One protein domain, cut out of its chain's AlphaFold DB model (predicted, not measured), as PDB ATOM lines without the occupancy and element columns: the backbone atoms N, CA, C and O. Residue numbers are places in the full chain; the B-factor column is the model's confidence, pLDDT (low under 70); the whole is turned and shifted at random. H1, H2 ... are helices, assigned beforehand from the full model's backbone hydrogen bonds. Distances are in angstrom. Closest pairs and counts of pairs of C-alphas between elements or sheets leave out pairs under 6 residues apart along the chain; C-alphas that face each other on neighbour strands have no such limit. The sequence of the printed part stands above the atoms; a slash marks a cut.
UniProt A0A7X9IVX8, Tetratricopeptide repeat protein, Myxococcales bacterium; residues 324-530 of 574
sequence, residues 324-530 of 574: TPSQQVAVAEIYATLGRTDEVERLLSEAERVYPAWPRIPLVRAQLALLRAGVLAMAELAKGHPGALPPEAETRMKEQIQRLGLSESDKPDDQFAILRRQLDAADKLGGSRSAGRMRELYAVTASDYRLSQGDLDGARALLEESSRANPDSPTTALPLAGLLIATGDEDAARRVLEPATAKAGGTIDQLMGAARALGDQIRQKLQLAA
ATOM      1  N   THR A 324       3.755 -33.151  39.361       80.00
ATOM      2  CA  THR A 324       4.613 -34.335  39.467       80.00
ATOM      3  C   THR A 324       5.939 -33.955  40.143       80.00
ATOM      4  O   THR A 324       6.328 -32.782  40.100       80.00
ATOM      5  N   PRO A 325       6.695 -34.906  40.721       81.62
ATOM      6  CA  PRO A 325       7.970 -34.569  41.349       81.62
ATOM      7  C   PRO A 325       8.970 -33.940  40.371       81.62
ATOM      8  O   PRO A 325       9.805 -33.133  40.770       81.62
ATOM      9  N   SER A 326       8.853 -34.231  39.069       75.88
ATOM     10  CA  SER A 326       9.684 -33.572  38.066       75.88
ATOM     11  C   SER A 326       9.366 -32.097  37.880       75.88
ATOM     12  O   SER A 326      10.266 -31.259  37.841       75.88
ATOM     13  N   GLN A 327       8.081 -31.762  37.882       82.06
ATOM     14  CA  GLN A 327       7.621 -30.378  37.883       82.06
ATOM     15  C   GLN A 327       7.974 -29.664  39.192       82.06
ATOM     16  O   GLN A 327       8.277 -28.477  39.157       82.06
ATOM     17  N   GLN A 328       8.000 -30.365  40.330       87.00
ATOM     18  CA  GLN A 328       8.470 -29.787  41.594       87.00
ATOM     19  C   GLN A 328       9.939 -29.358  41.507       87.00
ATOM     20  O   GLN A 328      10.258 -28.249  41.928       87.00
ATOM     21  N   VAL A 329      10.817 -30.178  40.916       85.44
ATOM     22  CA  VAL A 329      12.231 -29.812  40.702       85.44
ATOM     23  C   VAL A 329      12.364 -28.637  39.729       85.44
ATOM     24  O   VAL A 329      13.130 -27.716  39.997       85.44
ATOM     25  N   ALA A 330      11.578 -28.611  38.650       81.62
ATOM     26  CA  ALA A 330      11.561 -27.485  37.714       81.62
ATOM     27  C   ALA A 330      11.096 -26.173  38.378       81.62
ATOM     28  O   ALA A 330      11.679 -25.113  38.160       81.62
ATOM     29  N   VAL A 331      10.068 -26.230  39.233       88.06
ATOM     30  CA  VAL A 331       9.629 -25.074  40.032       88.06
ATOM     31  C   VAL A 331      10.691 -24.686  41.062       88.06
ATOM     32  O   VAL A 331      10.936 -23.497  41.253       88.06
ATOM     33  N   ALA A 332      11.365 -25.654  41.687       89.19
ATOM     34  CA  ALA A 332      12.447 -25.397  42.631       89.19
ATOM     35  C   ALA A 332      13.614 -24.639  41.975       89.19
ATOM     36  O   ALA A 332      14.172 -23.734  42.584       89.19
ATOM     37  N   GLU A 333      13.941 -24.938  40.720       85.38
ATOM     38  CA  GLU A 333      14.952 -24.215  39.938       85.38
ATOM     39  C   GLU A 333      14.558 -22.750  39.676       85.38
ATOM     40  O   GLU A 333      15.360 -21.820  39.835       85.38
ATOM     41  N   ILE A 334      13.282 -22.514  39.361       84.75
ATOM     42  CA  ILE A 334      12.739 -21.158  39.238       84.75
ATOM     43  C   ILE A 334      12.798 -20.430  40.586       84.75
ATOM     44  O   ILE A 334      13.250 -19.286  40.665       84.75
ATOM     45  N   TYR A 335      12.387 -21.093  41.664       88.25
ATOM     46  CA  TYR A 335      12.451 -20.549  43.016       88.25
ATOM     47  C   TYR A 335      13.885 -20.274  43.473       88.25
ATOM     48  O   TYR A 335      14.103 -19.263  44.140       88.25
ATOM     49  N   ALA A 336      14.869 -21.072  43.052       83.38
ATOM     50  CA  ALA A 336      16.281 -20.810  43.317       83.38
ATOM     51  C   ALA A 336      16.706 -19.477  42.685       83.38
ATOM     52  O   ALA A 336      17.320 -18.645  43.351       83.38
ATOM     53  N   THR A 337      16.283 -19.225  41.444       79.50
ATOM     54  CA  THR A 337      16.541 -17.960  40.729       79.50
ATOM     55  C   THR A 337      15.846 -16.764  41.393       79.50
ATOM     56  O   THR A 337      16.378 -15.654  41.410       79.50
ATOM     57  N   LEU A 338      14.665 -16.980  41.978       81.88
ATOM     58  CA  LEU A 338      13.915 -15.961  42.723       81.88
ATOM     59  C   LEU A 338      14.395 -15.783  44.177       81.88
ATOM     60  O   LEU A 338      13.917 -14.884  44.871       81.88
ATOM     61  N   GLY A 339      15.328 -16.619  44.639       81.00
ATOM     62  CA  GLY A 339      15.855 -16.606  46.001       81.00
ATOM     63  C   GLY A 339      14.910 -17.177  47.064       81.00
ATOM     64  O   GLY A 339      15.060 -16.853  48.231       81.00
ATOM     65  N   ARG A 340      13.937 -18.021  46.700       88.00
ATOM     66  CA  ARG A 340      12.970 -18.661  47.617       88.00
ATOM     67  C   ARG A 340      13.521 -19.965  48.188       88.00
ATOM     68  O   ARG A 340      13.136 -21.062  47.793       88.00
ATOM     69  N   THR A 341      14.525 -19.827  49.051       90.12
ATOM     70  CA  THR A 341      15.410 -20.945  49.412       90.12
ATOM     71  C   THR A 341      14.749 -22.036  50.250       90.12
ATOM     72  O   THR A 341      14.999 -23.215  49.997       90.12
ATOM     73  N   ASP A 342      13.860 -21.671  51.173       89.69
ATOM     74  CA  ASP A 342      13.112 -22.636  51.984       89.69
ATOM     75  C   ASP A 342      12.166 -23.469  51.112       89.69
ATOM     76  O   ASP A 342      12.064 -24.690  51.265       89.69
ATOM     77  N   GLU A 343      11.501 -22.829  50.145       93.25
ATOM     78  CA  GLU A 343      10.645 -23.534  49.199       93.25
ATOM     79  C   GLU A 343      11.438 -24.436  48.254       93.25
ATOM     80  O   GLU A 343      10.963 -25.533  47.957       93.25
ATOM     81  N   VAL A 344      12.638 -24.025  47.822       92.69
ATOM     82  CA  VAL A 344      13.539 -24.878  47.026       92.69
ATOM     83  C   VAL A 344      13.843 -26.164  47.781       92.69
ATOM     84  O   VAL A 344      13.555 -27.243  47.272       92.69
ATOM     85  N   GLU A 345      14.371 -26.078  49.003       93.81
ATOM     86  CA  GLU A 345      14.758 -27.281  49.748       93.81
ATOM     87  C   GLU A 345      13.559 -28.163  50.095       93.81
ATOM     88  O   GLU A 345      13.669 -29.392  50.040       93.81
ATOM     89  N   ARG A 346      12.393 -27.570  50.385       95.31
ATOM     90  CA  ARG A 346      11.156 -28.330  50.589       95.31
ATOM     91  C   ARG A 346      10.780 -29.126  49.336       95.31
ATOM     92  O   ARG A 346      10.574 -30.334  49.438       95.31
ATOM     93  N   LEU A 347      10.717 -28.473  48.174       93.94
ATOM     94  CA  LEU A 347      10.347 -29.111  46.904       93.94
ATOM     95  C   LEU A 347      11.362 -30.176  46.482       93.94
ATOM     96  O   LEU A 347      10.973 -31.269  46.079       93.94
ATOM     97  N   LEU A 348      12.658 -29.889  46.618       93.25
ATOM     98  CA  LEU A 348      13.714 -30.849  46.301       93.25
ATOM     99  C   LEU A 348      13.682 -32.055  47.242       93.25
ATOM    100  O   LEU A 348      13.825 -33.178  46.776       93.25
ATOM    101  N   SER A 349      13.429 -31.853  48.539       93.94
ATOM    102  CA  SER A 349      13.297 -32.952  49.507       93.94
ATOM    103  C   SER A 349      12.058 -33.812  49.248       93.94
ATOM    104  O   SER A 349      12.104 -35.029  49.408       93.94
ATOM    105  N   GLU A 350      10.934 -33.201  48.859       91.75
ATOM    106  CA  GLU A 350       9.728 -33.924  48.441       91.75
ATOM    107  C   GLU A 350       9.994 -34.761  47.186       91.75
ATOM    108  O   GLU A 350       9.663 -35.949  47.170       91.75
ATOM    109  N   ALA A 351      10.665 -34.183  46.187       87.81
ATOM    110  CA  ALA A 351      11.034 -34.893  44.971       87.81
ATOM    111  C   ALA A 351      12.051 -36.018  45.224       87.81
ATOM    112  O   ALA A 351      11.903 -37.107  44.677       87.81
ATOM    113  N   GLU A 352      13.037 -35.800  46.096       89.75
ATOM    114  CA  GLU A 352      14.083 -36.769  46.448       89.75
ATOM    115  C   GLU A 352      13.524 -38.005  47.162       89.75
ATOM    116  O   GLU A 352      14.013 -39.111  46.950       89.75
ATOM    117  N   ARG A 353      12.449 -37.858  47.950       88.44
ATOM    118  CA  ARG A 353      11.752 -39.012  48.551       88.44
ATOM    119  C   ARG A 353      11.169 -39.953  47.500       88.44
ATOM    120  O   ARG A 353      11.034 -41.144  47.772       88.44
ATOM    121  N   VAL A 354      10.796 -39.422  46.337       82.62
ATOM    122  CA  VAL A 354      10.252 -40.209  45.224       82.62
ATOM    123  C   VAL A 354      11.371 -40.667  44.285       82.62
ATOM    124  O   VAL A 354      11.368 -41.818  43.858       82.62
ATOM    125  N   TYR A 355      12.349 -39.798  44.015       79.75
ATOM    126  CA  TYR A 355      13.459 -40.031  43.089       79.75
ATOM    127  C   TYR A 355      14.825 -39.714  43.726       79.75
ATOM    128  O   TYR A 355      15.458 -38.713  43.378       79.75
ATOM    129  N   PRO A 356      15.335 -40.574  44.624       80.88
ATOM    130  CA  PRO A 356      16.563 -40.298  45.381       80.88
ATOM    131  C   PRO A 356      17.836 -40.276  44.522       80.88
ATOM    132  O   PRO A 356      18.856 -39.734  44.929       80.88
ATOM    133  N   ALA A 357      17.791 -40.870  43.328       78.88
ATOM    134  CA  ALA A 357      18.928 -40.989  42.418       78.88
ATOM    135  C   ALA A 357      18.787 -40.095  41.175       78.88
ATOM    136  O   ALA A 357      19.314 -40.429  40.112       78.88
ATOM    137  N   TRP A 358      18.040 -38.991  41.282       78.81
ATOM    138  CA  TRP A 358      17.808 -38.098  40.152       78.81
ATOM    139  C   TRP A 358      18.848 -36.964  40.109       78.81
ATOM    140  O   TRP A 358      18.812 -36.088  40.976       78.81
ATOM    141  N   PRO A 359      19.763 -36.924  39.113       78.44
ATOM    142  CA  PRO A 359      20.881 -35.970  39.071       78.44
ATOM    143  C   PRO A 359      20.471 -34.492  39.064       78.44
ATOM    144  O   PRO A 359      21.267 -33.641  39.453       78.44
ATOM    145  N   ARG A 360      19.237 -34.157  38.667       81.88
ATOM    146  CA  ARG A 360      18.776 -32.761  38.643       81.88
ATOM    147  C   ARG A 360      18.620 -32.162  40.041       81.88
ATOM    148  O   ARG A 360      18.869 -30.976  40.218       81.88
ATOM    149  N   ILE A 361      18.274 -32.969  41.041       87.81
ATOM    150  CA  ILE A 361      18.119 -32.506  42.427       87.81
ATOM    151  C   ILE A 361      19.428 -31.900  42.963       87.81
ATOM    152  O   ILE A 361      19.416 -30.728  43.354       87.81
ATOM    153  N   PRO A 362      20.571 -32.617  42.951       89.00
ATOM    154  CA  PRO A 362      21.828 -32.019  43.371       89.00
ATOM    155  C   PRO A 362      22.274 -30.874  42.452       89.00
ATOM    156  O   PRO A 362      22.866 -29.923  42.947       89.00
ATOM    157  N   LEU A 363      21.941 -30.871  41.155       84.56
ATOM    158  CA  LEU A 363      22.243 -29.723  40.283       84.56
ATOM    159  C   LEU A 363      21.527 -28.438  40.724       84.56
ATOM    160  O   LEU A 363      22.170 -27.394  40.821       84.56
ATOM    161  N   VAL A 364      20.236 -28.505  41.065       86.94
ATOM    162  CA  VAL A 364      19.500 -27.331  41.570       86.94
ATOM    163  C   VAL A 364      20.059 -26.878  42.925       86.94
ATOM    164  O   VAL A 364      20.233 -25.678  43.150       86.94
ATOM    165  N   ARG A 365      20.436 -27.811  43.814       93.12
ATOM    166  CA  ARG A 365      21.131 -27.462  45.070       93.12
ATOM    167  C   ARG A 365      22.493 -26.812  44.815       93.12
ATOM    168  O   ARG A 365      22.847 -25.855  45.503       93.12
ATOM    169  N   ALA A 366      23.248 -27.293  43.826       87.50
ATOM    170  CA  ALA A 366      24.512 -26.689  43.415       87.50
ATOM    171  C   ALA A 366      24.293 -25.261  42.900       87.50
ATOM    172  O   ALA A 366      25.005 -24.355  43.313       87.50
ATOM    173  N   GLN A 367      23.274 -25.029  42.071       86.88
ATOM    174  CA  GLN A 367      22.917 -23.690  41.598       86.88
ATOM    175  C   GLN A 367      22.574 -22.744  42.750       86.88
ATOM    176  O   GLN A 367      23.069 -21.616  42.792       86.88
ATOM    177  N   LEU A 368      21.778 -23.203  43.719       88.62
ATOM    178  CA  LEU A 368      21.442 -22.397  44.887       88.62
ATOM    179  C   LEU A 368      22.685 -22.066  45.729       88.62
ATOM    180  O   LEU A 368      22.856 -20.924  46.158       88.62
ATOM    181  N   ALA A 369      23.571 -23.042  45.934       89.69
ATOM    182  CA  ALA A 369      24.831 -22.840  46.641       89.69
ATOM    183  C   ALA A 369      25.757 -21.859  45.900       89.69
ATOM    184  O   ALA A 369      26.376 -21.014  46.544       89.69
ATOM    185  N   LEU A 370      25.801 -21.899  44.562       86.25
ATOM    186  CA  LEU A 370      26.565 -20.941  43.751       86.25
ATOM    187  C   LEU A 370      26.057 -19.513  43.962       86.25
ATOM    188  O   LEU A 370      26.845 -18.602  44.214       86.25
ATOM    189  N   LEU A 371      24.736 -19.331  43.897       86.19
ATOM    190  CA  LEU A 371      24.092 -18.034  44.092       86.19
ATOM    191  C   LEU A 371      24.380 -17.478  45.494       86.19
ATOM    192  O   LEU A 371      24.758 -16.314  45.635       86.19
ATOM    193  N   ARG A 372      24.256 -18.319  46.528       90.38
ATOM    194  CA  ARG A 372      24.581 -17.957  47.915       90.38
ATOM    195  C   ARG A 372      26.054 -17.584  48.079       90.38
ATOM    196  O   ARG A 372      26.343 -16.546  48.670       90.38
ATOM    197  N   ALA A 373      26.970 -18.377  47.521       88.50
ATOM    198  CA  ALA A 373      28.404 -18.103  47.569       88.50
ATOM    199  C   ALA A 373      28.746 -16.752  46.924       88.50
ATOM    200  O   ALA A 373      29.478 -15.961  47.513       88.50
ATOM    201  N   GLY A 374      28.165 -16.453  45.756       86.19
ATOM    202  CA  GLY A 374      28.372 -15.181  45.060       86.19
ATOM    203  C   GLY A 374      27.898 -13.969  45.866       86.19
ATOM    204  O   GLY A 374      28.619 -12.977  45.970       86.19
ATOM    205  N   VAL A 375      26.716 -14.049  46.489       89.00
ATOM    206  CA  VAL A 375      26.186 -12.957  47.330       89.00
ATOM    207  C   VAL A 375      27.035 -12.745  48.584       89.00
ATOM    208  O   VAL A 375      27.359 -11.601  48.905       89.00
ATOM    209  N   LEU A 376      27.449 -13.821  49.262       91.62
ATOM    210  CA  LEU A 376      28.334 -13.725  50.428       91.62
ATOM    211  C   LEU A 376      29.711 -13.159  50.053       91.62
ATOM    212  O   LEU A 376      30.237 -12.318  50.777       91.62
ATOM    213  N   ALA A 377      30.270 -13.560  48.908       88.50
ATOM    214  CA  ALA A 377      31.555 -13.055  48.424       88.50
ATOM    215  C   ALA A 377      31.503 -11.541  48.159       88.50
ATOM    216  O   ALA A 377      32.409 -10.808  48.556       88.50
ATOM    217  N   MET A 378      30.415 -11.050  47.553       87.81
ATOM    218  CA  MET A 378      30.196  -9.608  47.378       87.81
ATOM    219  C   MET A 378      30.057  -8.876  48.720       87.81
ATOM    220  O   MET A 378      30.586  -7.774  48.874       87.81
ATOM    221  N   ALA A 379      29.379  -9.483  49.697       90.88
ATOM    222  CA  ALA A 379      29.196  -8.901  51.026       90.88
ATOM    223  C   ALA A 379      30.514  -8.786  51.795       90.88
ATOM    224  O   ALA A 379      30.790  -7.755  52.410       90.88
ATOM    225  N   GLU A 380      31.350  -9.816  51.715       91.69
ATOM    226  CA  GLU A 380      32.678  -9.818  52.314       91.69
ATOM    227  C   GLU A 380      33.593  -8.774  51.662       91.69
ATOM    228  O   GLU A 380      34.246  -8.007  52.373       91.69
ATOM    229  N   LEU A 381      33.555  -8.653  50.329       86.50
ATOM    230  CA  LEU A 381      34.271  -7.603  49.599       86.50
ATOM    231  C   LEU A 381      33.844  -6.200  50.059       86.50
ATOM    232  O   LEU A 381      34.693  -5.355  50.348       86.50
ATOM    233  N   ALA A 382      32.536  -5.951  50.166       88.75
ATOM    234  CA  ALA A 382      32.003  -4.664  50.615       88.75
ATOM    235  C   ALA A 382      32.404  -4.334  52.063       88.75
ATOM    236  O   ALA A 382      32.637  -3.170  52.393       88.75
ATOM    237  N   LYS A 383      32.514  -5.354  52.922       90.38
ATOM    238  CA  LYS A 383      32.962  -5.212  54.312       90.38
ATOM    239  C   LYS A 383      34.454  -4.884  54.410       90.38
ATOM    240  O   LYS A 383      34.827  -4.042  55.224       90.38
ATOM    241  N   GLY A 384      35.292  -5.533  53.599       86.81
ATOM    242  CA  GLY A 384      36.736  -5.274  53.547       86.81
ATOM    243  C   GLY A 384      37.086  -3.919  52.925       86.81
ATOM    244  O   GLY A 384      38.069  -3.291  53.316       86.81
ATOM    245  N   HIS A 385      36.248  -3.439  52.001       84.44
ATOM    246  CA  HIS A 385      36.482  -2.213  51.242       84.44
ATOM    247  C   HIS A 385      35.210  -1.349  51.171       84.44
ATOM    248  O   HIS A 385      34.485  -1.386  50.171       84.44
ATOM    249  N   PRO A 386      34.925  -0.532  52.204       88.00
ATOM    250  CA  PRO A 386      33.786   0.382  52.186       88.00
ATOM    251  C   PRO A 386      33.808   1.285  50.942       88.00
ATOM    252  O   PRO A 386      34.797   1.968  50.679       88.00
ATOM    253  N   GLY A 387      32.721   1.278  50.166       86.06
ATOM    254  CA  GLY A 387      32.612   2.012  48.898       86.06
ATOM    255  C   GLY A 387      33.047   1.239  47.645       86.06
ATOM    256  O   GLY A 387      32.943   1.783  46.548       86.06
ATOM    257  N   ALA A 388      33.479  -0.024  47.768       82.62
ATOM    258  CA  ALA A 388      33.763  -0.884  46.611       82.62
ATOM    259  C   ALA A 388      32.514  -1.193  45.766       82.62
ATOM    260  O   ALA A 388      32.624  -1.463  44.571       82.62
ATOM    261  N   LEU A 389      31.326  -1.131  46.376       84.38
ATOM    262  CA  LEU A 389      30.047  -1.248  45.688       84.38
ATOM    263  C   LEU A 389      29.349   0.117  45.625       84.38
ATOM    264  O   LEU A 389      29.318   0.836  46.627       84.38
ATOM    265  N   PRO A 390      28.717   0.468  44.491       89.69
ATOM    266  CA  PRO A 390      27.769   1.575  44.450       89.69
ATOM    267  C   PRO A 390      26.652   1.381  45.496       89.69
ATOM    268  O   PRO A 390      26.223   0.240  45.697       89.69
ATOM    269  N   PRO A 391      26.093   2.451  46.099       89.19
ATOM    270  CA  PRO A 391      25.058   2.336  47.139       89.19
ATOM    271  C   PRO A 391      23.841   1.496  46.724       89.19
ATOM    272  O   PRO A 391      23.260   0.759  47.523       89.19
ATOM    273  N   GLU A 392      23.467   1.566  45.446       89.88
ATOM    274  CA  GLU A 392      22.387   0.758  44.879       89.88
ATOM    275  C   GLU A 392      22.725  -0.738  44.841       89.88
ATOM    276  O   GLU A 392      21.848  -1.566  45.077       89.88
ATOM    277  N   ALA A 393      23.976  -1.091  44.534       86.69
ATOM    278  CA  ALA A 393      24.437  -2.475  44.511       86.69
ATOM    279  C   ALA A 393      24.549  -3.035  45.934       86.69
ATOM    280  O   ALA A 393      24.116  -4.157  46.172       86.69
ATOM    281  N   GLU A 394      25.030  -2.236  46.890       89.50
ATOM    282  CA  GLU A 394      25.059  -2.613  48.307       89.50
ATOM    283  C   GLU A 394      23.642  -2.846  48.859       89.50
ATOM    284  O   GLU A 394      23.395  -3.829  49.556       89.50
ATOM    285  N   THR A 395      22.685  -1.983  48.500       92.12
ATOM    286  CA  THR A 395      21.272  -2.157  48.878       92.12
ATOM    287  C   THR A 395      20.703  -3.448  48.291       92.12
ATOM    288  O   THR A 395      20.149  -4.263  49.027       92.12
ATOM    289  N   ARG A 396      20.906  -3.693  46.987       87.50
ATOM    290  CA  ARG A 396      20.469  -4.935  46.326       87.50
ATOM    291  C   ARG A 396      21.113  -6.179  46.936       87.50
ATOM    292  O   ARG A 396      20.436  -7.185  47.108       87.50
ATOM    293  N   MET A 397      22.392  -6.110  47.287       92.19
ATOM    294  CA  MET A 397      23.108  -7.195  47.951       92.19
ATOM    295  C   MET A 397      22.507  -7.498  49.328       92.19
ATOM    296  O   MET A 397      22.239  -8.657  49.623       92.19
ATOM    297  N   LYS A 398      22.217  -6.480  50.151       91.75
ATOM    298  CA  LYS A 398      21.540  -6.663  51.451       91.75
ATOM    299  C   LYS A 398      20.148  -7.277  51.291       91.75
ATOM    300  O   LYS A 398      19.799  -8.201  52.022       91.75
ATOM    301  N   GLU A 399      19.380  -6.824  50.299       89.94
ATOM    302  CA  GLU A 399      18.097  -7.444  49.954       89.94
ATOM    303  C   GLU A 399      18.266  -8.911  49.530       89.94
ATOM    304  O   GLU A 399      17.458  -9.754  49.910       89.94
ATOM    305  N   GLN A 400      19.311  -9.240  48.765       87.62
ATOM    306  CA  GLN A 400      19.604 -10.617  48.362       87.62
ATOM    307  C   GLN A 400      20.029 -11.500  49.538       87.62
ATOM    308  O   GLN A 400      19.562 -12.632  49.606       87.62
ATOM    309  N   ILE A 401      20.837 -10.999  50.480       90.69
ATOM    310  CA  ILE A 401      21.180 -11.710  51.726       90.69
ATOM    311  C   ILE A 401      19.898 -12.086  52.471       90.69
ATOM    312  O   ILE A 401      19.692 -13.254  52.798       90.69
ATOM    313  N   GLN A 402      18.994 -11.116  52.654       90.88
ATOM    314  CA  GLN A 402      17.716 -11.353  53.319       90.88
ATOM    315  C   GLN A 402      16.847 -12.360  52.555       90.88
ATOM    316  O   GLN A 402      16.285 -13.266  53.166       90.88
ATOM    317  N   ARG A 403      16.735 -12.228  51.224       87.12
ATOM    318  CA  ARG A 403      15.942 -13.151  50.391       87.12
ATOM    319  C   ARG A 403      16.484 -14.575  50.448       87.12
ATOM    320  O   ARG A 403      15.708 -15.505  50.606       87.12
ATOM    321  N   LEU A 404      17.802 -14.742  50.368       86.31
ATOM    322  CA  LEU A 404      18.454 -16.052  50.345       86.31
ATOM    323  C   LEU A 404      18.519 -16.750  51.713       86.31
ATOM    324  O   LEU A 404      19.066 -17.856  51.796       86.31
ATOM    325  N   GLY A 405      17.976 -16.114  52.759       90.69
ATOM    326  CA  GLY A 405      18.023 -16.611  54.131       90.69
ATOM    327  C   GLY A 405      19.446 -16.683  54.681       90.69
ATOM    328  O   GLY A 405      19.744 -17.563  55.480       90.69
ATOM    329  N   LEU A 406      20.336 -15.809  54.205       91.81
ATOM    330  CA  LEU A 406      21.740 -15.790  54.601       91.81
ATOM    331  C   LEU A 406      21.930 -14.980  55.885       91.81
ATOM    332  O   LEU A 406      21.321 -13.925  56.079       91.81
ATOM    333  N   SER A 407      22.807 -15.472  56.750       92.12
ATOM    334  CA  SER A 407      23.247 -14.822  57.979       92.12
ATOM    335  C   SER A 407      24.618 -14.168  57.801       92.12
ATOM    336  O   SER A 407      25.408 -14.562  56.947       92.12
ATOM    337  N   GLU A 408      24.951 -13.197  58.655       84.31
ATOM    338  CA  GLU A 408      26.293 -12.588  58.670       84.31
ATOM    339  C   GLU A 408      27.406 -13.568  59.078       84.31
ATOM    340  O   GLU A 408      28.585 -13.285  58.866       84.31
ATOM    341  N   SER A 409      27.046 -14.701  59.694       88.69
ATOM    342  CA  SER A 409      27.984 -15.768  60.053       88.69
ATOM    343  C   SER A 409      28.295 -16.727  58.908       88.69
ATOM    344  O   SER A 409      29.279 -17.461  59.008       88.69
ATOM    345  N   ASP A 410      27.483 -16.738  57.847       93.00
ATOM    346  CA  ASP A 410      27.704 -17.620  56.705       93.00
ATOM    347  C   ASP A 410      28.917 -17.164  55.895       93.00
ATOM    348  O   ASP A 410      29.120 -15.973  55.654       93.00
ATOM    349  N   LYS A 411      29.725 -18.129  55.446       93.56
ATOM    350  CA  LYS A 411      30.944 -17.862  54.677       93.56
ATOM    351  C   LYS A 411      30.822 -18.349  53.234       93.56
ATOM    352  O   LYS A 411      30.238 -19.413  53.004       93.56
ATOM    353  N   PRO A 412      31.420 -17.638  52.258       92.06
ATOM    354  CA  PRO A 412      31.460 -18.095  50.867       92.06
ATOM    355  C   PRO A 412      32.057 -19.500  50.722       92.06
ATOM    356  O   PRO A 412      31.503 -20.332  50.006       92.06
ATOM    357  N   ASP A 413      33.137 -19.794  51.453       92.12
ATOM    358  CA  ASP A 413      33.822 -21.095  51.414       92.12
ATOM    359  C   ASP A 413      32.919 -22.271  51.824       92.12
ATOM    360  O   ASP A 413      32.993 -23.343  51.214       92.12
ATOM    361  N   ASP A 414      32.009 -22.074  52.782       94.19
ATOM    362  CA  ASP A 414      31.056 -23.111  53.191       94.19
ATOM    363  C   ASP A 414      30.066 -23.422  52.057       94.19
ATOM    364  O   ASP A 414      29.763 -24.587  51.775       94.19
ATOM    365  N   GLN A 415      29.608 -22.387  51.344       93.75
ATOM    366  CA  GLN A 415      28.718 -22.537  50.191       93.75
ATOM    367  C   GLN A 415      29.438 -23.173  48.997       93.75
ATOM    368  O   GLN A 415      28.880 -24.061  48.350       93.75
ATOM    369  N   PHE A 416      30.700 -22.817  48.743       92.31
ATOM    370  CA  PHE A 416      31.521 -23.486  47.730       92.31
ATOM    371  C   PHE A 416      31.743 -24.974  48.050       92.31
ATOM    372  O   PHE A 416      31.682 -25.816  47.151       92.31
ATOM    373  N   ALA A 417      31.929 -25.334  49.324       92.88
ATOM    374  CA  ALA A 417      32.040 -26.729  49.745       92.88
ATOM    375  C   ALA A 417      30.719 -27.507  49.586       92.88
ATOM    376  O   ALA A 417      30.730 -28.685  49.212       92.88
ATOM    377  N   ILE A 418      29.567 -26.875  49.851       92.31
ATOM    378  CA  ILE A 418      28.248 -27.455  49.546       92.31
ATOM    379  C   ILE A 418      28.123 -27.684  48.041       92.31
ATOM    380  O   ILE A 418      27.852 -28.809  47.627       92.31
ATOM    381  N   LEU A 419      28.384 -26.655  47.235       89.88
ATOM    382  CA  LEU A 419      28.309 -26.724  45.781       89.88
ATOM    383  C   LEU A 419      29.152 -27.872  45.217       89.88
ATOM    384  O   LEU A 419      28.635 -28.679  44.449       89.88
ATOM    385  N   ARG A 420      30.416 -28.007  45.638       92.62
ATOM    386  CA  ARG A 420      31.303 -29.071  45.143       92.62
ATOM    387  C   ARG A 420      30.742 -30.461  45.441       92.62
ATOM    388  O   ARG A 420      30.701 -31.304  44.551       92.62
ATOM    389  N   ARG A 421      30.238 -30.681  46.663       94.94
ATOM    390  CA  ARG A 421      29.589 -31.949  47.042       94.94
ATOM    391  C   ARG A 421      28.364 -32.248  46.179       94.94
ATOM    392  O   ARG A 421      28.153 -33.403  45.821       94.94
ATOM    393  N   GLN A 422      27.572 -31.229  45.855       92.88
ATOM    394  CA  GLN A 422      26.402 -31.387  44.997       92.88
ATOM    395  C   GLN A 422      26.797 -31.698  43.545       92.88
ATOM    396  O   GLN A 422      26.208 -32.583  42.936       92.88
ATOM    397  N   LEU A 423      27.842 -31.066  43.007       87.56
ATOM    398  CA  LEU A 423      28.349 -31.388  41.666       87.56
ATOM    399  C   LEU A 423      28.929 -32.806  41.593       87.56
ATOM    400  O   LEU A 423      28.629 -33.540  40.655       87.56
ATOM    401  N   ASP A 424      29.668 -33.239  42.617       89.56
ATOM    402  CA  ASP A 424      30.153 -34.620  42.712       89.56
ATOM    403  C   ASP A 424      28.995 -35.633  42.814       89.56
ATOM    404  O   ASP A 424      29.080 -36.739  42.276       89.56
ATOM    405  N   ALA A 425      27.905 -35.278  43.505       87.50
ATOM    406  CA  ALA A 425      26.701 -36.102  43.575       87.50
ATOM    407  C   ALA A 425      25.978 -36.170  42.220       87.50
ATOM    408  O   ALA A 425      25.596 -37.259  41.794       87.50
ATOM    409  N   ALA A 426      25.838 -35.040  41.520       81.06
ATOM    410  CA  ALA A 426      25.244 -34.985  40.187       81.06
ATOM    411  C   ALA A 426      26.027 -35.839  39.175       81.06
ATOM    412  O   ALA A 426      25.418 -36.606  38.430       81.06
ATOM    413  N   ASP A 427      27.362 -35.779  39.201       81.81
ATOM    414  CA  ASP A 427      28.224 -36.579  38.322       81.81
ATOM    415  C   ASP A 427      28.068 -38.081  38.560       81.81
ATOM    416  O   ASP A 427      27.904 -38.850  37.612       81.81
ATOM    417  N   LYS A 428      28.044 -38.510  39.829       84.44
ATOM    418  CA  LYS A 428      27.813 -39.921  40.194       84.44
ATOM    419  C   LYS A 428      26.460 -40.443  39.717       84.44
ATOM    420  O   LYS A 428      26.317 -41.641  39.496       84.44
ATOM    421  N   LEU A 429      25.483 -39.552  39.574       75.69
ATOM    422  CA  LEU A 429      24.135 -39.859  39.107       75.69
ATOM    423  C   LEU A 429      23.963 -39.681  37.586       75.69
ATOM    424  O   LEU A 429      22.849 -39.801  37.086       75.69
ATOM    425  N   GLY A 430      25.042 -39.412  36.841       69.44
ATOM    426  CA  GLY A 430      25.021 -39.304  35.380       69.44
ATOM    427  C   GLY A 430      24.742 -37.902  34.826       69.44
ATOM    428  O   GLY A 430      24.689 -37.746  33.609       69.44
ATOM    429  N   GLY A 431      24.643 -36.866  35.667       62.47
ATOM    430  CA  GLY A 431      24.411 -35.462  35.275       62.47
ATOM    431  C   GLY A 431      25.630 -34.732  34.687       62.47
ATOM    432  O   GLY A 431      25.756 -33.516  34.841       62.47
ATOM    433  N   SER A 432      26.544 -35.467  34.047       63.91
ATOM    434  CA  SER A 432      27.933 -35.050  33.781       63.91
ATOM    435  C   SER A 432      28.108 -33.747  32.990       63.91
ATOM    436  O   SER A 432      29.051 -33.000  33.246       63.91
ATOM    437  N   ARG A 433      27.217 -33.423  32.041       68.19
ATOM    438  CA  ARG A 433      27.363 -32.204  31.218       68.19
ATOM    439  C   ARG A 433      26.926 -30.937  31.943       68.19
ATOM    440  O   ARG A 433      27.698 -29.983  31.999       68.19
ATOM    441  N   SER A 434      25.720 -30.924  32.514       69.25
ATOM    442  CA  SER A 434      25.228 -29.783  33.301       69.25
ATOM    443  C   SER A 434      26.094 -29.559  34.540       69.25
ATOM    444  O   SER A 434      26.413 -28.420  34.878       69.25
ATOM    445  N   ALA A 435      26.563 -30.644  35.168       75.88
ATOM    446  CA  ALA A 435      27.562 -30.566  36.224       75.88
ATOM    447  C   ALA A 435      28.878 -29.962  35.710       75.88
ATOM    448  O   ALA A 435      29.421 -29.075  36.361       75.88
ATOM    449  N   GLY A 436      29.351 -30.360  34.523       80.88
ATOM    450  CA  GLY A 436      30.523 -29.775  33.865       80.88
ATOM    451  C   GLY A 436      30.427 -28.256  33.697       80.88
ATOM    452  O   GLY A 436      31.324 -27.537  34.131       80.88
ATOM    453  N   ARG A 437      29.312 -27.742  33.166       80.62
ATOM    454  CA  ARG A 437      29.097 -26.289  33.033       80.62
ATOM    455  C   ARG A 437      29.023 -25.583  34.386       80.62
ATOM    456  O   ARG A 437      29.610 -24.519  34.567       80.62
ATOM    457  N   MET A 438      28.335 -26.175  35.356       80.56
ATOM    458  CA  MET A 438      28.278 -25.626  36.710       80.56
ATOM    459  C   MET A 438      29.649 -25.631  37.403       80.56
ATOM    460  O   MET A 438      29.935 -24.711  38.166       80.56
ATOM    461  N   ARG A 439      30.516 -26.613  37.117       89.31
ATOM    462  CA  ARG A 439      31.920 -26.627  37.568       89.31
ATOM    463  C   ARG A 439      32.708 -25.464  36.963       89.31
ATOM    464  O   ARG A 439      33.484 -24.849  37.687       89.31
ATOM    465  N   GLU A 440      32.482 -25.123  35.692       88.56
ATOM    466  CA  GLU A 440      33.103 -23.942  35.071       88.56
ATOM    467  C   GLU A 440      32.666 -22.651  35.767       88.56
ATOM    468  O   GLU A 440      33.509 -21.850  36.168       88.56
ATOM    469  N   LEU A 441      31.356 -22.466  35.970       85.06
ATOM    470  CA  LEU A 441      30.823 -21.293  36.671       85.06
ATOM    471  C   LEU A 441      31.366 -21.204  38.100       85.06
ATOM    472  O   LEU A 441      31.803 -20.139  38.528       85.06
ATOM    473  N   TYR A 442      31.419 -22.332  38.808       90.19
ATOM    474  CA  TYR A 442      32.065 -22.424  40.112       90.19
ATOM    475  C   TYR A 442      33.526 -21.986  40.072       90.19
ATOM    476  O   TYR A 442      33.909 -21.149  40.886       90.19
ATOM    477  N   ALA A 443      34.329 -22.516  39.149       93.19
ATOM    478  CA  ALA A 443      35.744 -22.179  39.055       93.19
ATOM    479  C   ALA A 443      35.939 -20.677  38.832       93.19
ATOM    480  O   ALA A 443      36.752 -20.060  39.515       93.19
ATOM    481  N   VAL A 444      35.139 -20.066  37.953       90.69
ATOM    482  CA  VAL A 444      35.182 -18.620  37.708       90.69
ATOM    483  C   VAL A 444      34.782 -17.835  38.959       90.69
ATOM    484  O   VAL A 444      35.560 -17.001  39.419       90.69
ATOM    485  N   THR A 445      33.624 -18.119  39.562       85.81
ATOM    486  CA  THR A 445      33.139 -17.383  40.743       85.81
ATOM    487  C   THR A 445      34.059 -17.551  41.954       85.81
ATOM    488  O   THR A 445      34.384 -16.572  42.625       85.81
ATOM    489  N   ALA A 446      34.518 -18.773  42.229       91.19
ATOM    490  CA  ALA A 446      35.433 -19.049  43.328       91.19
ATOM    491  C   ALA A 446      36.815 -18.435  43.077       91.19
ATOM    492  O   ALA A 446      37.403 -17.897  44.011       91.19
ATOM    493  N   SER A 447      37.318 -18.442  41.835       94.81
ATOM    494  CA  SER A 447      38.582 -17.772  41.508       94.81
ATOM    495  C   SER A 447      38.503 -16.262  41.731       94.81
ATOM    496  O   SER A 447      39.420 -15.699  42.321       94.81
ATOM    497  N   ASP A 448      37.396 -15.608  41.363       90.88
ATOM    498  CA  ASP A 448      37.231 -14.167  41.575       90.88
ATOM    499  C   ASP A 448      37.200 -13.812  43.066       90.88
ATOM    500  O   ASP A 448      37.850 -12.859  43.505       90.88
ATOM    501  N   TYR A 449      36.511 -14.633  43.864       92.12
ATOM    502  CA  TYR A 449      36.533 -14.510  45.316       92.12
ATOM    503  C   TYR A 449      37.953 -14.682  45.873       92.12
ATOM    504  O   TYR A 449      38.414 -13.837  46.638       92.12
ATOM    505  N   ARG A 450      38.696 -15.704  45.438       94.50
ATOM    506  CA  ARG A 450      40.083 -15.954  45.873       94.50
ATOM    507  C   ARG A 450      41.015 -14.795  45.512       94.50
ATOM    508  O   ARG A 450      41.779 -14.345  46.363       94.50
ATOM    509  N   LEU A 451      40.872 -14.221  44.315       93.25
ATOM    510  CA  LEU A 451      41.598 -13.010  43.916       93.25
ATOM    511  C   LEU A 451      41.282 -11.818  44.819       93.25
ATOM    512  O   LEU A 451      42.195 -11.070  45.167       93.25
ATOM    513  N   SER A 452      40.023 -11.649  45.235       88.88
ATOM    514  CA  SER A 452      39.652 -10.581  46.175       88.88
ATOM    515  C   SER A 452      40.302 -10.737  47.553       88.88
ATOM    516  O   SER A 452      40.562  -9.740  48.220       88.88
ATOM    517  N   GLN A 453      40.626 -11.972  47.945       90.62
ATOM    518  CA  GLN A 453      41.354 -12.295  49.176       90.62
ATOM    519  C   GLN A 453      42.885 -12.236  49.008       90.62
ATOM    520  O   GLN A 453      43.619 -12.525  49.950       90.62
ATOM    521  N   GLY A 454      43.389 -11.904  47.814       92.31
ATOM    522  CA  GLY A 454      44.818 -11.960  47.488       92.31
ATOM    523  C   GLY A 454      45.373 -13.380  47.301       92.31
ATOM    524  O   GLY A 454      46.582 -13.543  47.144       92.31
ATOM    525  N   ASP A 455      44.517 -14.405  47.280       95.06
ATOM    526  CA  ASP A 455      44.876 -15.810  47.055       95.06
ATOM    527  C   ASP A 455      45.012 -16.094  45.549       95.06
ATOM    528  O   ASP A 455      44.149 -16.695  44.900       95.06
ATOM    529  N   LEU A 456      46.105 -15.585  44.976       96.38
ATOM    530  CA  LEU A 456      46.431 -15.721  43.558       96.38
ATOM    531  C   LEU A 456      46.604 -17.189  43.139       96.38
ATOM    532  O   LEU A 456      46.094 -17.602  42.095       96.38
ATOM    533  N   ASP A 457      47.303 -17.973  43.959       97.00
ATOM    534  CA  ASP A 457      47.604 -19.375  43.672       97.00
ATOM    535  C   ASP A 457      46.335 -20.233  43.714       97.00
ATOM    536  O   ASP A 457      46.111 -21.048  42.815       97.00
ATOM    537  N   GLY A 458      45.457 -20.006  44.698       96.19
ATOM    538  CA  GLY A 458      44.162 -20.675  44.783       96.19
ATOM    539  C   GLY A 458      43.254 -20.343  43.598       96.19
ATOM    540  O   GLY A 458      42.645 -21.243  43.015       96.19
ATOM    541  N   ALA A 459      43.205 -19.072  43.184       96.88
ATOM    542  CA  ALA A 459      42.454 -18.656  42.001       96.88
ATOM    543  C   ALA A 459      42.966 -19.331  40.719       96.88
ATOM    544  O   ALA A 459      42.174 -19.839  39.921       96.88
ATOM    545  N   ARG A 460      44.293 -19.378  40.543       97.69
ATOM    546  CA  ARG A 460      44.938 -20.031  39.401       97.69
ATOM    547  C   ARG A 460      44.645 -21.526  39.364       97.69
ATOM    548  O   ARG A 460      44.239 -22.029  38.319       97.69
ATOM    549  N   ALA A 461      44.800 -22.220  40.490       97.44
ATOM    550  CA  ALA A 461      44.589 -23.661  40.576       97.44
ATOM    551  C   ALA A 461      43.160 -24.068  40.173       97.44
ATOM    552  O   ALA A 461      42.988 -25.026  39.417       97.44
ATOM    553  N   LEU A 462      42.144 -23.312  40.614       96.31
ATOM    554  CA  LEU A 462      40.739 -23.546  40.253       96.31
ATOM    555  C   LEU A 462      40.498 -23.409  38.744       96.31
ATOM    556  O   LEU A 462      39.851 -24.258  38.127       96.31
ATOM    557  N   LEU A 463      41.035 -22.348  38.142       97.50
ATOM    558  CA  LEU A 463      40.883 -22.088  36.713       97.50
ATOM    559  C   LEU A 463      41.660 -23.101  35.857       97.50
ATOM    560  O   LEU A 463      41.147 -23.549  34.833       97.50
ATOM    561  N   GLU A 464      42.855 -23.519  36.279       97.38
ATOM    562  CA  GLU A 464      43.634 -24.567  35.605       97.38
ATOM    563  C   GLU A 464      42.977 -25.953  35.713       97.38
ATOM    564  O   GLU A 464      43.029 -26.738  34.764       97.38
ATOM    565  N   GLU A 465      42.358 -26.292  36.847       95.56
ATOM    566  CA  GLU A 465      41.567 -27.521  36.990       95.56
ATOM    567  C   GLU A 465      40.380 -27.527  36.018       95.56
ATOM    568  O   GLU A 465      40.235 -28.469  35.237       95.56
ATOM    569  N   SER A 466      39.589 -26.452  36.002       94.44
ATOM    570  CA  SER A 466      38.428 -26.332  35.111       94.44
ATOM    571  C   SER A 466      38.829 -26.293  33.628       94.44
ATOM    572  O   SER A 466      38.214 -26.962  32.800       94.44
ATOM    573  N   SER A 467      39.917 -25.596  33.280       94.94
ATOM    574  CA  SER A 467      40.409 -25.515  31.900       94.94
ATOM    575  C   SER A 467      40.965 -26.851  31.408       94.94
ATOM    576  O   SER A 467      40.792 -27.186  30.241       94.94
ATOM    577  N   ARG A 468      41.575 -27.667  32.279       95.00
ATOM    578  CA  ARG A 468      41.979 -29.036  31.913       95.00
ATOM    579  C   ARG A 468      40.785 -29.952  31.660       95.00
ATOM    580  O   ARG A 468      40.878 -30.816  30.793       95.00
ATOM    581  N   ALA A 469      39.696 -29.778  32.408       90.94
ATOM    582  CA  ALA A 469      38.473 -30.548  32.204       90.94
ATOM    583  C   ALA A 469      37.744 -30.142  30.909       90.94
ATOM    584  O   ALA A 469      37.259 -31.016  30.197       90.94
ATOM    585  N   ASN A 470      37.716 -28.842  30.587       91.06
ATOM    586  CA  ASN A 470      37.036 -28.282  29.415       91.06
ATOM    587  C   ASN A 470      37.947 -27.285  28.663       91.06
ATOM    588  O   ASN A 470      37.775 -26.066  28.787       91.06
ATOM    589  N   PRO A 471      38.931 -27.771  27.881       93.56
ATOM    590  CA  PRO A 471      39.944 -26.916  27.253       93.56
ATOM    591  C   PRO A 471      39.376 -25.974  26.186       93.56
ATOM    592  O   PRO A 471      39.941 -24.914  25.938       93.56
ATOM    593  N   ASP A 472      38.251 -26.332  25.569       89.94
ATOM    594  CA  ASP A 472      37.569 -25.541  24.544       89.94
ATOM    595  C   ASP A 472      36.599 -24.495  25.125       89.94
ATOM    596  O   ASP A 472      35.972 -23.757  24.362       89.94
ATOM    597  N   SER A 473      36.431 -24.427  26.454       89.88
ATOM    598  CA  SER A 473      35.464 -23.522  27.080       89.88
ATOM    599  C   SER A 473      36.029 -22.106  27.247       89.88
ATOM    600  O   SER A 473      36.898 -21.880  28.102       89.88
ATOM    601  N   PRO A 474      35.498 -21.099  26.522       89.12
ATOM    602  CA  PRO A 474      35.923 -19.715  26.707       89.12
ATOM    603  C   PRO A 474      35.579 -19.184  28.104       89.12
ATOM    604  O   PRO A 474      36.273 -18.295  28.591       89.12
ATOM    605  N   THR A 475      34.560 -19.747  28.767       88.00
ATOM    606  CA  THR A 475      34.121 -19.366  30.119       88.00
ATOM    607  C   THR A 475      35.254 -19.474  31.134       88.00
ATOM    608  O   THR A 475      35.406 -18.586  31.965       88.00
ATOM    609  N   THR A 476      36.074 -20.528  31.048       94.06
ATOM    610  CA  THR A 476      37.225 -20.723  31.948       94.06
ATOM    611  C   THR A 476      38.529 -20.223  31.328       94.06
ATOM    612  O   THR A 476      39.359 -19.633  32.024       94.06
ATOM    613  N   ALA A 477      38.716 -20.423  30.018       95.69
ATOM    614  CA  ALA A 477      39.959 -20.069  29.339       95.69
ATOM    615  C   ALA A 477      40.248 -18.559  29.387       95.69
ATOM    616  O   ALA A 477      41.395 -18.168  29.592       95.69
ATOM    617  N   LEU A 478      39.224 -17.701  29.257       95.69
ATOM    618  CA  LEU A 478      39.397 -16.243  29.308       95.69
ATOM    619  C   LEU A 478      39.852 -15.738  30.690       95.69
ATOM    620  O   LEU A 478      40.869 -15.043  30.736       95.69
ATOM    621  N   PRO A 479      39.190 -16.091  31.812       96.12
ATOM    622  CA  PRO A 479      39.689 -15.781  33.153       96.12
ATOM    623  C   PRO A 479      41.099 -16.292  33.427       96.12
ATOM    624  O   PRO A 479      41.922 -15.534  33.942       96.12
ATOM    625  N   LEU A 480      41.414 -17.531  33.032       98.19
ATOM    626  CA  LEU A 480      42.756 -18.088  33.212       98.19
ATOM    627  C   LEU A 480      43.805 -17.303  32.416       98.19
ATOM    628  O   LEU A 480      44.846 -16.935  32.952       98.19
ATOM    629  N   ALA A 481      43.519 -16.989  31.153       98.00
ATOM    630  CA  ALA A 481      44.401 -16.186  30.315       98.00
ATOM    631  C   ALA A 481      44.591 -14.766  30.867       98.00
ATOM    632  O   ALA A 481      45.714 -14.262  30.883       98.00
ATOM    633  N   GLY A 482      43.527 -14.135  31.372       97.44
ATOM    634  CA  GLY A 482      43.618 -12.835  32.040       97.44
ATOM    635  C   GLY A 482      44.516 -12.882  33.276       97.44
ATOM    636  O   GLY A 482      45.343 -11.992  33.470       97.44
ATOM    637  N   LEU A 483      44.421 -13.951  34.067       98.00
ATOM    638  CA  LEU A 483      45.273 -14.173  35.233       98.00
ATOM    639  C   LEU A 483      46.750 -14.380  34.859       98.00
ATOM    640  O   LEU A 483      47.648 -13.820  35.492       98.00
ATOM    641  N   LEU A 484      47.007 -15.148  33.802       98.25
ATOM    642  CA  LEU A 484      48.351 -15.373  33.267       98.25
ATOM    643  C   LEU A 484      48.960 -14.067  32.734       98.25
ATOM    644  O   LEU A 484      50.099 -13.742  33.056       98.25
ATOM    645  N   ILE A 485      48.180 -13.240  32.036       98.06
ATOM    646  CA  ILE A 485      48.618 -11.902  31.604       98.06
ATOM    647  C   ILE A 485      48.890 -10.990  32.805       98.06
ATOM    648  O   ILE A 485      49.897 -10.282  32.824       98.06
ATOM    649  N   ALA A 486      48.028 -11.007  33.825       96.69
ATOM    650  CA  ALA A 486      48.219 -10.220  35.044       96.69
ATOM    651  C   ALA A 486      49.525 -10.568  35.780       96.69
ATOM    652  O   ALA A 486      50.094  -9.705  36.448       96.69
ATOM    653  N   THR A 487      50.002 -11.806  35.625       97.12
ATOM    654  CA  THR A 487      51.239 -12.330  36.224       97.12
ATOM    655  C   THR A 487      52.441 -12.324  35.271       97.12
ATOM    656  O   THR A 487      53.539 -12.700  35.677       97.12
ATOM    657  N   GLY A 488      52.272 -11.835  34.037       97.50
ATOM    658  CA  GLY A 488      53.349 -11.654  33.060       97.50
ATOM    659  C   GLY A 488      53.623 -12.847  32.135       97.50
ATOM    660  O   GLY A 488      54.599 -12.804  31.393       97.50
ATOM    661  N   ASP A 489      52.783 -13.885  32.136       98.00
ATOM    662  CA  ASP A 489      52.914 -15.071  31.275       98.00
ATOM    663  C   ASP A 489      51.938 -15.017  30.082       98.00
ATOM    664  O   ASP A 489      50.959 -15.763  29.980       98.00
ATOM    665  N   GLU A 490      52.180 -14.077  29.166       98.00
ATOM    666  CA  GLU A 490      51.328 -13.870  27.987       98.00
ATOM    667  C   GLU A 490      51.380 -15.054  26.999       98.00
ATOM    668  O   GLU A 490      50.385 -15.365  26.338       98.00
ATOM    669  N   ASP A 491      52.506 -15.770  26.946       98.00
ATOM    670  CA  ASP A 491      52.657 -16.962  26.111       98.00
ATOM    671  C   ASP A 491      51.793 -18.122  26.622       98.00
ATOM    672  O   ASP A 491      51.158 -18.819  25.824       98.00
ATOM    673  N   ALA A 492      51.724 -18.339  27.943       97.88
ATOM    674  CA  ALA A 492      50.783 -19.306  28.507       97.88
ATOM    675  C   ALA A 492      49.333 -18.882  28.283       97.88
ATOM    676  O   ALA A 492      48.513 -19.732  27.934       97.88
ATOM    677  N   ALA A 493      49.024 -17.589  28.416       97.94
ATOM    678  CA  ALA A 493      47.687 -17.074  28.139       97.94
ATOM    679  C   ALA A 493      47.241 -17.404  26.705       97.94
ATOM    680  O   ALA A 493      46.138 -17.910  26.502       97.94
ATOM    681  N   ARG A 494      48.127 -17.220  25.714       97.81
ATOM    682  CA  ARG A 494      47.862 -17.601  24.319       97.81
ATOM    683  C   ARG A 494      47.597 -19.102  24.171       97.81
ATOM    684  O   ARG A 494      46.613 -19.465  23.532       97.81
ATOM    685  N   ARG A 495      48.425 -19.964  24.781       97.50
ATOM    686  CA  ARG A 495      48.245 -21.432  24.735       97.50
ATOM    687  C   ARG A 495      46.912 -21.878  25.338       97.50
ATOM    688  O   ARG A 495      46.297 -22.802  24.824       97.50
ATOM    689  N   VAL A 496      46.467 -21.223  26.411       97.25
ATOM    690  CA  VAL A 496      45.178 -21.511  27.060       97.25
ATOM    691  C   VAL A 496      43.992 -21.100  26.183       97.25
ATOM    692  O   VAL A 496      42.983 -21.796  26.163       97.25
ATOM    693  N   LEU A 497      44.091 -19.991  25.444       96.81
ATOM    694  CA  LEU A 497      42.997 -19.511  24.589       96.81
ATOM    695  C   LEU A 497      42.890 -20.248  23.253       96.81
ATOM    696  O   LEU A 497      41.816 -20.248  22.654       96.81
ATOM    697  N   GLU A 498      43.974 -20.859  22.774       95.19
ATOM    698  CA  GLU A 498      44.031 -21.483  21.450       95.19
ATOM    699  C   GLU A 498      42.916 -22.526  21.220       95.19
ATOM    700  O   GLU A 498      42.183 -22.376  20.235       95.19
ATOM    701  N   PRO A 499      42.653 -23.486  22.131       93.19
ATOM    702  CA  PRO A 499      41.570 -24.452  21.947       93.19
ATOM    703  C   PRO A 499      40.167 -23.824  22.026       93.19
ATOM    704  O   PRO A 499      39.228 -24.337  21.418       93.19
ATOM    705  N   ALA A 500      40.007 -22.696  22.727       90.81
ATOM    706  CA  ALA A 500      38.717 -22.022  22.895       90.81
ATOM    707  C   ALA A 500      38.297 -21.184  21.671       90.81
ATOM    708  O   ALA A 500      37.123 -20.827  21.538       90.81
ATOM    709  N   THR A 501      39.222 -20.888  20.746       88.94
ATOM    710  CA  THR A 501      38.939 -20.073  19.547       88.94
ATOM    711  C   THR A 501      37.862 -20.689  18.654       88.94
ATOM    712  O   THR A 501      36.958 -19.983  18.204       88.94
ATOM    713  N   ALA A 502      37.909 -22.011  18.466       81.56
ATOM    714  CA  ALA A 502      36.956 -22.749  17.641       81.56
ATOM    715  C   ALA A 502      35.510 -22.604  18.141       81.56
ATOM    716  O   ALA A 502      34.589 -22.463  17.338       81.56
ATOM    717  N   LYS A 503      35.309 -22.598  19.464       76.62
ATOM    718  CA  LYS A 503      33.984 -22.524  20.097       76.62
ATOM    719  C   LYS A 503      33.485 -21.091  20.270       76.62
ATOM    720  O   LYS A 503      32.287 -20.845  20.182       76.62
ATOM    721  N   ALA A 504      34.391 -20.144  20.513       75.69
ATOM    722  CA  ALA A 504      34.046 -18.742  20.735       75.69
ATOM    723  C   ALA A 504      33.641 -17.991  19.451       75.69
ATOM    724  O   ALA A 504      33.049 -16.917  19.542       75.69
ATOM    725  N   GLY A 505      33.954 -18.528  18.263       77.12
ATOM    726  CA  GLY A 505      33.595 -17.905  16.983       77.12
ATOM    727  C   GLY A 505      34.390 -16.631  16.659       77.12
ATOM    728  O   GLY A 505      33.892 -15.769  15.939       77.12
ATOM    729  N   GLY A 506      35.611 -16.500  17.191       84.00
ATOM    730  CA  GLY A 506      36.481 -15.330  17.024       84.00
ATOM    731  C   GLY A 506      37.941 -15.697  16.747       84.00
ATOM    732  O   GLY A 506      38.323 -16.867  16.777       84.00
ATOM    733  N   THR A 507      38.778 -14.694  16.472       92.81
ATOM    734  CA  THR A 507      40.224 -14.909  16.299       92.81
ATOM    735  C   THR A 507      40.933 -14.983  17.650       92.81
ATOM    736  O   THR A 507      40.495 -14.387  18.636       92.81
ATOM    737  N   ILE A 508      42.081 -15.665  17.692       95.62
ATOM    738  CA  ILE A 508      42.932 -15.690  18.890       95.62
ATOM    739  C   ILE A 508      43.287 -14.273  19.366       95.62
ATOM    740  O   ILE A 508      43.297 -14.015  20.564       95.62
ATOM    741  N   ASP A 509      43.491 -13.325  18.448       94.81
ATOM    742  CA  ASP A 509      43.830 -11.943  18.793       94.81
ATOM    743  C   ASP A 509      42.666 -11.195  19.462       94.81
ATOM    744  O   ASP A 509      42.895 -10.395  20.370       94.81
ATOM    745  N   GLN A 510      41.417 -11.483  19.072       93.19
ATOM    746  CA  GLN A 510      40.229 -10.946  19.747       93.19
ATOM    747  C   GLN A 510      40.132 -11.469  21.184       93.19
ATOM    748  O   GLN A 510      39.917 -10.682  22.109       93.19
ATOM    749  N   LEU A 511      40.348 -12.775  21.386       92.50
ATOM    750  CA  LEU A 511      40.351 -13.371  22.724       92.50
ATOM    751  C   LEU A 511      41.510 -12.843  23.577       92.50
ATOM    752  O   LEU A 511      41.300 -12.504  24.738       92.50
ATOM    753  N   MET A 512      42.707 -12.689  23.003       97.69
ATOM    754  CA  MET A 512      43.850 -12.076  23.686       97.69
ATOM    755  C   MET A 512      43.564 -10.625  24.086       97.69
ATOM    756  O   MET A 512      43.930 -10.209  25.181       97.69
ATOM    757  N   GLY A 513      42.884  -9.847  23.237       95.06
ATOM    758  CA  GLY A 513      42.442  -8.492  23.576       95.06
ATOM    759  C   GLY A 513      41.521  -8.464  24.800       95.06
ATOM    760  O   GLY A 513      41.751  -7.682  25.724       95.06
ATOM    761  N   ALA A 514      40.530  -9.359  24.845       93.50
ATOM    762  CA  ALA A 514      39.643  -9.508  25.999       93.50
ATOM    763  C   ALA A 514      40.399  -9.970  27.260       93.50
ATOM    764  O   ALA A 514      40.196  -9.417  28.340       93.50
ATOM    765  N   ALA A 515      41.317 -10.930  27.118       96.25
ATOM    766  CA  ALA A 515      42.133 -11.432  28.219       96.25
ATOM    767  C   ALA A 515      43.055 -10.347  28.802       96.25
ATOM    768  O   ALA A 515      43.190 -10.261  30.018       96.25
ATOM    769  N   ARG A 516      43.635  -9.460  27.978       98.00
ATOM    770  CA  ARG A 516      44.438  -8.321  28.469       98.00
ATOM    771  C   ARG A 516      43.610  -7.350  29.304       98.00
ATOM    772  O   ARG A 516      44.037  -6.998  30.401       98.00
ATOM    773  N   ALA A 517      42.417  -6.986  28.829       95.69
ATOM    774  CA  ALA A 517      41.505  -6.125  29.581       95.69
ATOM    775  C   ALA A 517      41.125  -6.749  30.935       95.69
ATOM    776  O   ALA A 517      41.074  -6.056  31.952       95.69
ATOM    777  N   LEU A 518      40.915  -8.067  30.968       94.00
ATOM    778  CA  LEU A 518      40.675  -8.791  32.212       94.00
ATOM    779  C   LEU A 518      41.925  -8.836  33.108       94.00
ATOM    780  O   LEU A 518      41.820  -8.650  34.315       94.00
ATOM    781  N   GLY A 519      43.115  -9.012  32.533       96.38
ATOM    782  CA  GLY A 519      44.382  -8.973  33.262       96.38
ATOM    783  C   GLY A 519      44.671  -7.615  33.912       96.38
ATOM    784  O   GLY A 519      45.187  -7.572  35.030       96.38
ATOM    785  N   ASP A 520      44.292  -6.505  33.269       95.69
ATOM    786  CA  ASP A 520      44.334  -5.164  33.873       95.69
ATOM    787  C   ASP A 520      43.404  -5.068  35.095       95.69
ATOM    788  O   ASP A 520      43.819  -4.591  36.156       95.69
ATOM    789  N   GLN A 521      42.171  -5.579  34.982       93.00
ATOM    790  CA  GLN A 521      41.216  -5.617  36.097       93.00
ATOM    791  C   GLN A 521      41.725  -6.478  37.259       93.00
ATOM    792  O   GLN A 521      41.622  -6.076  38.418       93.00
ATOM    793  N   ILE A 522      42.313  -7.642  36.967       94.25
ATOM    794  CA  ILE A 522      42.895  -8.531  37.980       94.25
ATOM    795  C   ILE A 522      44.067  -7.843  38.687       94.25
ATOM    796  O   ILE A 522      44.122  -7.861  39.916       94.25
ATOM    797  N   ARG A 523      44.967  -7.170  37.954       95.12
ATOM    798  CA  ARG A 523      46.052  -6.380  38.563       95.12
ATOM    799  C   ARG A 523      45.512  -5.308  39.505       95.12
ATOM    800  O   ARG A 523      46.031  -5.165  40.608       95.12
ATOM    801  N   GLN A 524      44.456  -4.599  39.109       90.94
ATOM    802  CA  GLN A 524      43.808  -3.611  39.969       90.94
ATOM    803  C   GLN A 524      43.227  -4.252  41.240       90.94
ATOM    804  O   GLN A 524      43.436  -3.727  42.332       90.94
ATOM    805  N   LYS A 525      42.549  -5.404  41.129       87.81
ATOM    806  CA  LYS A 525      42.027  -6.143  42.293       87.81
ATOM    807  C   LYS A 525      43.144  -6.575  43.245       87.81
ATOM    808  O   LYS A 525      43.034  -6.340  44.443       87.81
ATOM    809  N   LEU A 526      44.236  -7.129  42.721       91.25
ATOM    810  CA  LEU A 526      45.387  -7.545  43.529       91.25
ATOM    811  C   LEU A 526      46.061  -6.355  44.226       91.25
ATOM    812  O   LEU A 526      46.456  -6.468  45.383       91.25
ATOM    813  N   GLN A 527      46.152  -5.197  43.564       90.19
ATOM    814  CA  GLN A 527      46.654  -3.966  44.186       90.19
ATOM    815  C   GLN A 527      45.757  -3.494  45.336       90.19
ATOM    816  O   GLN A 527      46.272  -3.070  46.368       90.19
ATOM    817  N   LEU A 528      44.433  -3.583  45.178       85.12
ATOM    818  CA  LEU A 528      43.477  -3.239  46.234       85.12
ATOM    819  C   LEU A 528      43.548  -4.214  47.415       85.12
ATOM    820  O   LEU A 528      43.506  -3.767  48.557       85.12
ATOM    821  N   ALA A 529      43.704  -5.514  47.150       85.81
ATOM    822  CA  ALA A 529      43.855  -6.537  48.184       85.81
ATOM    823  C   ALA A 529      45.191  -6.412  48.942       85.81
ATOM    824  O   ALA A 529      45.253  -6.649  50.146       85.81
ATOM    825  N   ALA A 530      46.263  -6.007  48.253       87.06
ATOM    826  CA  ALA A 530      47.578  -5.787  48.853       87.06
ATOM    827  C   ALA A 530      47.695  -4.452  49.609       87.06
ATOM    828  O   ALA A 530      48.640  -4.266  50.382       87.06
TER     829      ALA A 530
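Overview. This is residues 324 to 530 of the 574 residues of the protein "Tetratricopeptide repeat protein" of Myxococcales bacterium (UniProt A0A7X9IVX8). Helices stand side by side in a slab-like up-and-down bundle: H1, H3, H6 and H8 make one row, and H2, H5 and H7 pack along it. H4 folds back beside the last part of H3, while H11 crosses H8 at the other end of the row, where H9 and the small H10 also lie. The printed part has 207 residues with eleven named helices, H1 to H11 in chain order, and no named strand: the class is all helix. It is compact, with a radius of gyration of the C-alphas of 18.2 A, and spans 52 by 41 by 26 A.

Along the chain. Start with the longest helix, H3, residues 360 to 384: find C-alpha 360 at (18.776, -32.761, 38.643) and go 36.1 A to C-alpha 384 at (36.736, -5.274, 53.547). Before it stand H1, 325 to 338, and H2, 341 to 354. After it come H4, 391 to 403, H5, 412 to 428 over 24.6 A, H6, 432 to 452 over 29.8 A, H7, 456 to 469, H8, 474 to 486, H9, 490 to 497, and H10, 501 to 504. H11, 508 to 530, runs 31.9 A and ends at (47.578, -5.787, 48.853).

Arrangement. H1, H2, H3, H5, H6, H7 and H8 form the bundle, each running against the one before it; helix packing is part aligned, part crossed. Look at Ala 366 and Leu 419: their C-alphas, 4.5 A apart, are the closest of H3 and H5, which touch at a shallow tilt of 18 degrees, opposite ways. H3 touches H1 with residues 360 to 368 alone, closest at C-alphas 368 and 336, 5.6 A. H1 and H2 form a hairpin, closest at C-alphas 332 and 344, 4.6 A. With residues 375 to 382 alone H3 touches H4, closest at C-alphas 375 and 397, 6.6 A. H6 and H7 are a hairpin, closest at C-alphas 447 and 459, 4.0 A. H8 and H11 touch at a steep tilt of 59 degrees, closest at C-alphas 482 and 519, 4.1 A. H8 and H9 form a hairpin, closest at C-alphas 481 and 493, 4.0 A; H8 and H10 only just touch, with 3 pairs of C-alphas within 8 A, closest at C-alphas 474 and 504, 6.3 A. Every O i to N i+4 pair is within hydrogen-bond range in H1, H3 to H7, H9 and H11; H2 has 9 of 10, H8 8 of 9, and H10 is too short for such a pair.

Size, cuts and confidence. The C-alphas of Thr 324 and Gly 488 are the two farthest apart, 54.1 A. The printed part has no cut and no long link. Mean pLDDT of the printed part is 89.5; look for low confidence, under 70, at residues 430 to 434.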